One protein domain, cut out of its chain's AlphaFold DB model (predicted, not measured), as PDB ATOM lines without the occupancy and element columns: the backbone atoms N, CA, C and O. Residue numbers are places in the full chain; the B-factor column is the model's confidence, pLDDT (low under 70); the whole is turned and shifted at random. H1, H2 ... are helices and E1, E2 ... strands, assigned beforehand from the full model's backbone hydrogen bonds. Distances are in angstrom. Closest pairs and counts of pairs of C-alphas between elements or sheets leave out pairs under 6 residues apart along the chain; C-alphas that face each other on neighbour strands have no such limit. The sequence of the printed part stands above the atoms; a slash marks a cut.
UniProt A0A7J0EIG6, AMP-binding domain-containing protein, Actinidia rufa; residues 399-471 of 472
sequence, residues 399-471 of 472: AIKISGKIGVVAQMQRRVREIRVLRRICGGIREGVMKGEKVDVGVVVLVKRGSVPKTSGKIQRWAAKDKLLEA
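This is residues 399 to 471 of the 472 residues of the protein "AMP-binding domain-containing protein" of Actinidia rufa (UniProt A0A7J0EIG6). A small, twisted sheet of three strands forms the middle layer between two helices: the long H1 covers E2 and E3 on one face, and the shorter H2 packs on the E1 side of the other face. The long link from E3 to H2 folds back on itself in a small loop, where residues 454 to 455 pair antiparallel with residues 458 to 459. The printed part has 73 residues, with three named strands and two named helices in the order E1, E2, H1, E3, H2, and its class is mixed, helices and strands. The sheet runs E1, E2, E3 and is mixed, E1 antiparallel to E2 and E2 parallel to E3. The whole is compact, with a radius of gyration of the C-alphas of 12.6 A and spans of 30 by 29 by 23 A.

E1, residues 399 to 402, and E2, residues 405 to 412, form an antiparallel hairpin, with N 400 and O 407 within hydrogen-bond range at 2.8 A. E3, residues 441 to 448, is the parallel neighbour of E2 at 24 degrees, with N 410 and O 445 within hydrogen-bond range at 2.9 A. The sheet is only just strongly twisted, its C-alphas lying up to 4.4 A off the best plane. H1, residues 419 to 437, is on the sheet at a height of 8.8 A, over E2 and E3, and runs slantwise to the strands, at 56 degrees to E2 on the local plane. Its closest C-alphas to E3 are those of Arg 430 and Val 441, 5.7 A apart. E2, H1 and E3 make a strand-helix-strand unit, two parallel neighbour strands with a helix between them along the chain, and its crossover is right-handed. H2, residues 461 to 470, is on the opposite face at a height of 8.9 A, over E1 and only just over E2, where 3 of its C-alphas fall. It touches E1, the closest C-alphas being those of Ile 400 and Lys 465, 6.4 A apart. H1 and H2 are apart. In both helices every O i to N i+4 pair is within hydrogen-bond range.

E1 begins at C-alpha 399, (-44.950, 18.814, 1.324), and measures 9.5 A. E2 measures 22.2 A, H1 26.5 A and E3 20.2 A from first to last C-alpha. H1 begins at C-alpha 419, (-28.662, 3.569, 0.712). H2, 14.2 A long, ends at C-alpha 470, (-49.045, 6.194, 11.869).

The two C-alphas farthest apart, those of Arg 420 and Ser 456, are 34.5 A from each other. The printed part has no cut, and the link from E3 to H2, 12 residues, is long. Mean pLDDT of the printed part is 73.0; 27 residues are under 70, among them residues 399 to 404, 411 to 416 and 453 to 460.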
ATOM      1  N   ALA A 399     -45.590  18.155   0.218       56.56
ATOM      2  CA  ALA A 399     -44.950  18.814   1.324       56.56
ATOM      3  C   ALA A 399     -45.961  18.983   2.461       56.56
ATOM      4  O   ALA A 399     -47.096  19.415   2.262       56.56
ATOM      5  N   ILE A 400     -45.558  18.553   3.649       67.06
ATOM      6  CA  ILE A 400     -46.412  18.338   4.810       67.06
ATOM      7  C   ILE A 400     -45.695  18.913   6.027       67.06
ATOM      8  O   ILE A 400     -44.520  18.632   6.250       67.06
ATOM      9  N   LYS A 401     -46.395  19.691   6.854       62.56
ATOM     10  CA  LYS A 401     -45.843  20.171   8.128       62.56
ATOM     11  C   LYS A 401     -45.901  19.065   9.186       62.56
ATOM     12  O   LYS A 401     -46.990  18.587   9.520       62.56
ATOM     13  N   ILE A 402     -44.740  18.697   9.726       65.25
ATOM     14  CA  ILE A 402     -44.543  17.658  10.747       65.25
ATOM     15  C   ILE A 402     -43.780  18.288  11.916       65.25
ATOM     16  O   ILE A 402     -42.635  18.701  11.753       65.25
ATOM     17  N   SER A 403     -44.422  18.393  13.083       63.25
ATOM     18  CA  SER A 403     -43.812  18.904  14.327       63.25
ATOM     19  C   SER A 403     -43.026  20.213  14.152       63.25
ATOM     20  O   SER A 403     -41.892  20.343  14.601       63.25
ATOM     21  N   GLY A 404     -43.608  21.177  13.430       65.56
ATOM     22  CA  GLY A 404     -42.993  22.485  13.175       65.56
ATOM     23  C   GLY A 404     -41.987  22.530  12.019       65.56
ATOM     24  O   GLY A 404     -41.672  23.623  11.564       65.56
ATOM     25  N   LYS A 405     -41.552  21.384  11.480       75.06
ATOM     26  CA  LYS A 405     -40.657  21.293  10.315       75.06
ATOM     27  C   LYS A 405     -41.414  20.904   9.046       75.06
ATOM     28  O   LYS A 405     -42.502  20.327   9.095       75.06
ATOM     29  N   ILE A 406     -40.826  21.205   7.893       78.00
ATOM     30  CA  ILE A 406     -41.367  20.832   6.584       78.00
ATOM     31  C   ILE A 406     -40.845  19.448   6.186       78.00
ATOM     32  O   ILE A 406     -39.639  19.200   6.172       78.00
ATOM     33  N   GLY A 407     -41.768  18.537   5.887       80.12
ATOM     34  CA  GLY A 407     -41.502  17.200   5.371       80.12
ATOM     35  C   GLY A 407     -41.898  17.088   3.900       80.12
ATOM     36  O   GLY A 407     -43.011  17.461   3.553       80.12
ATOM     37  N   VAL A 408     -41.038  16.558   3.030       81.31
ATOM     38  CA  VAL A 408     -41.352  16.317   1.609       81.31
ATOM     39  C   VAL A 408     -41.530  14.823   1.368       81.31
ATOM     40  O   VAL A 408     -40.601  14.045   1.583       81.31
ATOM     41  N   VAL A 409     -42.705  14.413   0.884       77.81
ATOM     42  CA  VAL A 409     -42.963  13.027   0.469       77.81
ATOM     43  C   VAL A 409     -42.819  12.910  -1.049       77.81
ATOM     44  O   VAL A 409     -43.587  13.506  -1.808       77.81
ATOM     45  N   ALA A 410     -41.848  12.117  -1.503       74.81
ATOM     46  CA  ALA A 410     -41.559  11.909  -2.920       74.81
ATOM     47  C   ALA A 410     -41.778  10.445  -3.328       74.81
ATOM     48  O   ALA A 410     -41.321   9.512  -2.666       74.81
ATOM     49  N   GLN A 411     -42.484  10.234  -4.444       69.62
ATOM     50  CA  GLN A 411     -42.689   8.897  -5.004       69.62
ATOM     51  C   GLN A 411     -41.513   8.491  -5.886       69.62
ATOM     52  O   GLN A 411     -41.176   9.178  -6.849       69.62
ATOM     53  N   MET A 412     -40.949   7.319  -5.618       69.88
ATOM     54  CA  MET A 412     -39.906   6.740  -6.452       69.88
ATOM     55  C   MET A 412     -40.503   6.094  -7.705       69.88
ATOM     56  O   MET A 412     -41.400   5.253  -7.617       69.88
ATOM     57  N   GLN A 413     -39.972   6.451  -8.876       56.31
ATOM     58  CA  GLN A 413     -40.369   5.838 -10.150       56.31
ATOM     59  C   GLN A 413     -39.767   4.439 -10.347       56.31
ATOM     60  O   GLN A 413     -40.403   3.578 -10.950       56.31
ATOM     61  N   ARG A 414     -38.560   4.202  -9.816       60.66
ATOM     62  CA  ARG A 414     -37.845   2.918  -9.863       60.66
ATOM     63  C   ARG A 414     -37.494   2.468  -8.449       60.66
ATOM     64  O   ARG A 414     -37.236   3.299  -7.580       60.66
ATOM     65  N   ARG A 415     -37.485   1.154  -8.204       59.31
ATOM     66  CA  ARG A 415     -37.044   0.599  -6.916       59.31
ATOM     67  C   ARG A 415     -35.522   0.689  -6.843       59.31
ATOM     68  O   ARG A 415     -34.836  -0.072  -7.510       59.31
ATOM     69  N   VAL A 416     -35.016   1.592  -6.013       66.81
ATOM     70  CA  VAL A 416     -33.593   1.673  -5.667       66.81
ATOM     71  C   VAL A 416     -33.452   1.203  -4.227       66.81
ATOM     72  O   VAL A 416     -34.153   1.705  -3.351       66.81
ATOM     73  N   ARG A 417     -32.602   0.200  -3.988       71.25
ATOM     74  CA  ARG A 417     -32.344  -0.343  -2.640       71.25
ATOM     75  C   ARG A 417     -31.039   0.170  -2.028       71.25
ATOM     76  O   ARG A 417     -30.805  -0.026  -0.844       71.25
ATOM     77  N   GLU A 418     -30.202   0.830  -2.821       82.00
ATOM     78  CA  GLU A 418     -28.892   1.286  -2.379       82.00
ATOM     79  C   GLU A 418     -28.986   2.570  -1.540       82.00
ATOM     80  O   GLU A 418     -29.412   3.626  -2.015       82.00
ATOM     81  N   ILE A 419     -28.548   2.488  -0.281       82.44
ATOM     82  CA  ILE A 419     -28.662   3.569   0.712       82.44
ATOM     83  C   ILE A 419     -27.919   4.838   0.270       82.44
ATOM     84  O   ILE A 419     -28.406   5.948   0.497       82.44
ATOM     85  N   ARG A 420     -26.760   4.698  -0.387       82.62
ATOM     86  CA  ARG A 420     -25.962   5.836  -0.879       82.62
ATOM     87  C   ARG A 420     -26.737   6.664  -1.905       82.62
ATOM     88  O   ARG A 420     -26.772   7.890  -1.808       82.62
ATOM     89  N   VAL A 421     -27.422   5.994  -2.831       80.69
ATOM     90  CA  VAL A 421     -28.250   6.642  -3.855       80.69
ATOM     91  C   VAL A 421     -29.472   7.307  -3.223       80.69
ATOM     92  O   VAL A 421     -29.770   8.456  -3.541       80.69
ATOM     93  N   LEU A 422     -30.138   6.640  -2.273       79.00
ATOM     94  CA  LEU A 422     -31.272   7.224  -1.545       79.00
ATOM     95  C   LEU A 422     -30.869   8.494  -0.780       79.00
ATOM     96  O   LEU A 422     -31.572   9.499  -0.858       79.00
ATOM     97  N   ARG A 423     -29.709   8.493  -0.105       84.69
ATOM     98  CA  ARG A 423     -29.170   9.691   0.564       84.69
ATOM     99  C   ARG A 423     -28.888  10.820  -0.421       84.69
ATOM    100  O   ARG A 423     -29.246  11.960  -0.133       84.69
ATOM    101  N   ARG A 424     -28.298  10.516  -1.582       85.19
ATOM    102  CA  ARG A 424     -28.040  11.511  -2.635       85.19
ATOM    103  C   ARG A 424     -29.337  12.125  -3.160       85.19
ATOM    104  O   ARG A 424     -29.401  13.338  -3.321       85.19
ATOM    105  N   ILE A 425     -30.375  11.314  -3.369       81.81
ATOM    106  CA  ILE A 425     -31.701  11.792  -3.787       81.81
ATOM    107  C   ILE A 425     -32.301  12.711  -2.717       81.81
ATOM    108  O   ILE A 425     -32.728  13.816  -3.041       81.81
ATOM    109  N   CYS A 426     -32.301  12.302  -1.445       84.19
ATOM    110  CA  CYS A 426     -32.817  13.139  -0.359       84.19
ATOM    111  C   CYS A 426     -32.044  14.458  -0.222       84.19
ATOM    112  O   CYS A 426     -32.661  15.505  -0.043       84.19
ATOM    113  N   GLY A 427     -30.712  14.421  -0.337       84.25
ATOM    114  CA  GLY A 427     -29.863  15.613  -0.334       84.25
ATOM    115  C   GLY A 427     -30.187  16.555  -1.494       84.25
ATOM    116  O   GLY A 427     -30.424  17.736  -1.264       84.25
ATOM    117  N   GLY A 428     -30.309  16.017  -2.711       82.06
ATOM    118  CA  GLY A 428     -30.676  16.794  -3.897       82.06
ATOM    119  C   GLY A 428     -32.071  17.418  -3.803       82.06
ATOM    120  O   GLY A 428     -32.256  18.555  -4.223       82.06
ATOM    121  N   ILE A 429     -33.045  16.725  -3.199       81.25
ATOM    122  CA  ILE A 429     -34.376  17.295  -2.929       81.25
ATOM    123  C   ILE A 429     -34.266  18.467  -1.947       81.25
ATOM    124  O   ILE A 429     -34.827  19.525  -2.217       81.25
ATOM    125  N   ARG A 430     -33.542  18.310  -0.829       82.94
ATOM    126  CA  ARG A 430     -33.361  19.390   0.160       82.94
ATOM    127  C   ARG A 430     -32.692  20.613  -0.457       82.94
ATOM    128  O   ARG A 430     -33.191  21.721  -0.305       82.94
ATOM    129  N   GLU A 431     -31.598  20.404  -1.181       81.75
ATOM    130  CA  GLU A 431     -30.862  21.482  -1.840       81.75
ATOM    131  C   GLU A 431     -31.711  22.164  -2.920       81.75
ATOM    132  O   GLU A 431     -31.740  23.390  -2.996       81.75
ATOM    133  N   GLY A 432     -32.446  21.388  -3.721       77.56
ATOM    134  CA  GLY A 432     -33.336  21.913  -4.756       77.56
ATOM    135  C   GLY A 432     -34.468  22.768  -4.183       77.56
ATOM    136  O   GLY A 432     -34.728  23.854  -4.697       77.56
ATOM    137  N   VAL A 433     -35.099  22.322  -3.091       77.06
ATOM    138  CA  VAL A 433     -36.146  23.095  -2.403       77.06
ATOM    139  C   VAL A 433     -35.564  24.351  -1.751       77.06
ATOM    140  O   VAL A 433     -36.149  25.423  -1.881       77.06
ATOM    141  N   MET A 434     -34.385  24.266  -1.128       75.88
ATOM    142  CA  MET A 434     -33.728  25.435  -0.538       75.88
ATOM    143  C   MET A 434     -33.330  26.470  -1.601       75.88
ATOM    144  O   MET A 434     -33.543  27.664  -1.410       75.88
ATOM    145  N   LYS A 435     -32.797  26.038  -2.751       72.88
ATOM    146  CA  LYS A 435     -32.434  26.943  -3.855       72.88
ATOM    147  C   LYS A 435     -33.656  27.554  -4.543       72.88
ATOM    148  O   LYS A 435     -33.624  28.730  -4.889       72.88
ATOM    149  N   GLY A 436     -34.697  26.755  -4.779       68.38
ATOM    150  CA  GLY A 436     -35.869  27.167  -5.554       68.38
ATOM    151  C   GLY A 436     -36.904  27.946  -4.749       68.38
ATOM    152  O   GLY A 436     -37.381  28.978  -5.211       68.38
ATOM    153  N   GLU A 437     -37.225  27.463  -3.551       66.75
ATOM    154  CA  GLU A 437     -38.328  27.964  -2.721       66.75
ATOM    155  C   GLU A 437     -37.834  28.677  -1.450       66.75
ATOM    156  O   GLU A 437     -38.641  29.239  -0.719       66.75
ATOM    157  N   LYS A 438     -36.517  28.679  -1.170       72.06
ATOM    158  CA  LYS A 438     -35.909  29.251   0.054       72.06
ATOM    159  C   LYS A 438     -36.485  28.671   1.350       72.06
ATOM    160  O   LYS A 438     -36.607  29.360   2.360       72.06
ATOM    161  N   VAL A 439     -36.833  27.388   1.313       74.19
ATOM    162  CA  VAL A 439     -37.477  26.676   2.416       74.19
ATOM    163  C   VAL A 439     -36.573  25.563   2.936       74.19
ATOM    164  O   VAL A 439     -36.130  24.708   2.167       74.19
ATOM    165  N   ASP A 440     -36.362  25.535   4.255       78.00
ATOM    166  CA  ASP A 440     -35.632  24.453   4.915       78.00
ATOM    167  C   ASP A 440     -36.514  23.204   5.091       78.00
ATOM    168  O   ASP A 440     -37.611  23.243   5.658       78.00
ATOM    169  N   VAL A 441     -36.020  22.070   4.595       81.81
ATOM    170  CA  VAL A 441     -36.733  20.789   4.598       81.81
ATOM    171  C   VAL A 441     -36.154  19.886   5.683       81.81
ATOM    172  O   VAL A 441     -35.127  19.225   5.504       81.81
ATOM    173  N   GLY A 442     -36.881  19.777   6.795       80.69
ATOM    174  CA  GLY A 442     -36.488  18.942   7.927       80.69
ATOM    175  C   GLY A 442     -36.477  17.446   7.602       80.69
ATOM    176  O   GLY A 442     -35.543  16.734   7.978       80.69
ATOM    177  N   VAL A 443     -37.475  16.947   6.867       84.50
ATOM    178  CA  VAL A 443     -37.636  15.505   6.596       84.50
ATOM    179  C   VAL A 443     -37.905  15.254   5.113       84.50
ATOM    180  O   VAL A 443     -38.692  15.956   4.490       84.50
ATOM    181  N   VAL A 444     -37.277  14.229   4.533       83.94
ATOM    182  CA  VAL A 444     -37.604  13.742   3.183       83.94
ATOM    183  C   VAL A 444     -37.967  12.269   3.283       83.94
ATOM    184  O   VAL A 444     -37.190  11.477   3.811       83.94
ATOM    185  N   VAL A 445     -39.143  11.908   2.773       84.12
ATOM    186  CA  VAL A 445     -39.668  10.541   2.803       84.12
ATOM    187  C   VAL A 445     -39.806  10.035   1.377       84.12
ATOM    188  O   VAL A 445     -40.598  10.552   0.587       84.12
ATOM    189  N   LEU A 446     -39.036   9.002   1.046       81.38
ATOM    190  CA  LEU A 446     -39.119   8.323  -0.241       81.38
ATOM    191  C   LEU A 446     -40.085   7.146  -0.125       81.38
ATOM    192  O   LEU A 446     -39.874   6.237   0.674       81.38
ATOM    193  N   VAL A 447     -41.144   7.153  -0.930       79.56
ATOM    194  CA  VAL A 447     -42.175   6.107  -0.908       79.56
ATOM    195  C   VAL A 447     -42.283   5.401  -2.254       79.56
ATOM    196  O   VAL A 447     -41.932   5.943  -3.305       79.56
ATOM    197  N   LYS A 448     -42.798   4.167  -2.240       71.19
ATOM    198  CA  LYS A 448     -43.064   3.412  -3.471       71.19
ATOM    199  C   LYS A 448     -44.143   4.120  -4.307       71.19
ATOM    200  O   LYS A 448     -45.027   4.805  -3.782       71.19
ATOM    201  N   ARG A 449     -44.083   3.944  -5.630       69.12
ATOM    202  CA  ARG A 449     -45.124   4.430  -6.549       69.12
ATOM    203  C   ARG A 449     -46.494   3.907  -6.109       69.12
ATOM    204  O   ARG A 449     -46.641   2.722  -5.830       69.12
ATOM    205  N   GLY A 450     -47.482   4.799  -6.058       65.81
ATOM    206  CA  GLY A 450     -48.847   4.469  -5.631       65.81
ATOM    207  C   GLY A 450     -49.086   4.491  -4.115       65.81
ATOM    208  O   GLY A 450     -50.231   4.372  -3.700       65.81
ATOM    209  N   SER A 451     -48.055   4.699  -3.285       71.00
ATOM    210  CA  SER A 451     -48.217   4.734  -1.822       71.00
ATOM    211  C   SER A 451     -48.763   6.059  -1.278       71.00
ATOM    212  O   SER A 451     -49.346   6.063  -0.196       71.00
ATOM    213  N   VAL A 452     -48.607   7.176  -2.004       72.12
ATOM    214  CA  VAL A 452     -49.206   8.458  -1.583       72.12
ATOM    215  C   VAL A 452     -50.690   8.459  -1.952       72.12
ATOM    216  O   VAL A 452     -50.990   8.275  -3.138       72.12
ATOM    217  N   PRO A 453     -51.597   8.694  -0.988       66.69
ATOM    218  CA  PRO A 453     -53.029   8.806  -1.244       66.69
ATOM    219  C   PRO A 453     -53.355   9.891  -2.280       66.69
ATOM    220  O   PRO A 453     -52.804  10.996  -2.237       66.69
ATOM    221  N   LYS A 454     -54.247   9.572  -3.221       61.34
ATOM    222  CA  LYS A 454     -54.708  10.488  -4.272       61.34
ATOM    223  C   LYS A 454     -56.218  10.377  -4.471       61.34
ATOM    224  O   LYS A 454     -56.748   9.271  -4.443       61.34
ATOM    225  N   THR A 455     -56.875  11.495  -4.768       57.72
ATOM    226  CA  THR A 455     -58.264  11.562  -5.247       57.72
ATOM    227  C   THR A 455     -58.308  12.228  -6.613       57.72
ATOM    228  O   THR A 455     -57.817  13.340  -6.784       57.72
ATOM    229  N   SER A 456     -58.844  11.527  -7.619       49.50
ATOM    230  CA  SER A 456     -58.943  12.036  -9.002       49.50
ATOM    231  C   SER A 456     -57.623  12.605  -9.549       49.50
ATOM    232  O   SER A 456     -57.607  13.604 -10.256       49.50
ATOM    233  N   GLY A 457     -56.491  12.003  -9.166       53.88
ATOM    234  CA  GLY A 457     -55.147  12.461  -9.539       53.88
ATOM    235  C   GLY A 457     -54.518  13.503  -8.601       53.88
ATOM    236  O   GLY A 457     -53.287  13.567  -8.548       53.88
ATOM    237  N   LYS A 458     -55.307  14.237  -7.801       58.41
ATOM    238  CA  LYS A 458     -54.818  15.192  -6.790       58.41
ATOM    239  C   LYS A 458     -54.275  14.450  -5.567       58.41
ATOM    240  O   LYS A 458     -54.849  13.458  -5.129       58.41
ATOM    241  N   ILE A 459     -53.155  14.909  -5.014       66.81
ATOM    242  CA  ILE A 459     -52.550  14.323  -3.808       66.81
ATOM    243  C   ILE A 459     -53.371  14.717  -2.573       66.81
ATOM    244  O   ILE A 459     -53.608  15.899  -2.349       66.81
ATOM    245  N   GLN A 460     -53.752  13.744  -1.740       66.88
ATOM    246  CA  GLN A 460     -54.393  14.010  -0.448       66.88
ATOM    247  C   GLN A 460     -53.321  14.208   0.630       66.88
ATOM    248  O   GLN A 460     -52.852  13.248   1.247       66.88
ATOM    249  N   ARG A 461     -52.907  15.462   0.846       71.12
ATOM    250  CA  ARG A 461     -51.796  15.802   1.753       71.12
ATOM    251  C   ARG A 461     -52.083  15.446   3.218       71.12
ATOM    252  O   ARG A 461     -51.185  14.949   3.889       71.12
ATOM    253  N   TRP A 462     -53.322  15.612   3.695       68.25
ATOM    254  CA  TRP A 462     -53.712  15.211   5.058       68.25
ATOM    255  C   TRP A 462     -53.621  13.690   5.260       68.25
ATOM    256  O   TRP A 462     -53.004  13.238   6.211       68.25
ATOM    257  N   ALA A 463     -54.123  12.890   4.313       69.12
ATOM    258  CA  ALA A 463     -54.074  11.432   4.416       69.12
ATOM    259  C   ALA A 463     -52.635  10.909   4.300       69.12
ATOM    260  O   ALA A 463     -52.273   9.907   4.911       69.12
ATOM    261  N   ALA A 464     -51.795  11.588   3.511       73.88
ATOM    262  CA  ALA A 464     -50.364  11.318   3.472       73.88
ATOM    263  C   ALA A 464     -49.678  11.662   4.807       73.88
ATOM    264  O   ALA A 464     -48.780  10.931   5.217       73.88
ATOM    265  N   LYS A 465     -50.110  12.735   5.486       74.44
ATOM    266  CA  LYS A 465     -49.617  13.129   6.811       74.44
ATOM    267  C   LYS A 465     -49.987  12.096   7.866       74.44
ATOM    268  O   LYS A 465     -49.098  11.638   8.568       74.44
ATOM    269  N   ASP A 466     -51.256  11.707   7.937       74.75
ATOM    270  CA  ASP A 466     -51.740  10.744   8.932       74.75
ATOM    271  C   ASP A 466     -51.039   9.398   8.761       74.75
ATOM    272  O   ASP A 466     -50.450   8.891   9.708       74.75
ATOM    273  N   LYS A 467     -50.936   8.896   7.522       76.94
ATOM    274  CA  LYS A 467     -50.164   7.677   7.235       76.94
ATOM    275  C   LYS A 467     -48.701   7.774   7.646       76.94
ATOM    276  O   LYS A 467     -48.120   6.768   8.028       76.94
ATOM    277  N   LEU A 468     -48.086   8.947   7.513       77.00
ATOM    278  CA  LEU A 468     -46.695   9.145   7.904       77.00
ATOM    279  C   LEU A 468     -46.528   9.213   9.428       77.00
ATOM    280  O   LEU A 468     -45.498   8.792   9.933       77.00
ATOM    281  N   LEU A 469     -47.525   9.731  10.148       76.38
ATOM    282  CA  LEU A 469     -47.545   9.747  11.612       76.38
ATOM    283  C   LEU A 469     -47.875   8.364  12.201       76.38
ATOM    284  O   LEU A 469     -47.382   8.027  13.275       76.38
ATOM    285  N   GLU A 470     -48.688   7.570  11.502       76.00
ATOM    286  CA  GLU A 470     -49.045   6.194  11.869       76.00
ATOM    287  C   GLU A 470     -47.952   5.175  11.522       76.00
ATOM    288  O   GLU A 470     -47.807   4.169  12.218       76.00
ATOM    289  N   ALA A 471     -47.183   5.423  10.457       64.62
ATOM    290  CA  ALA A 471     -46.029   4.619  10.071       64.62
ATOM    291  C   ALA A 471     -44.873   4.846  11.058       64.62
ATOM    292  O   ALA A 471     -43.946   5.606  10.777       64.62
TER     293      ALA A 471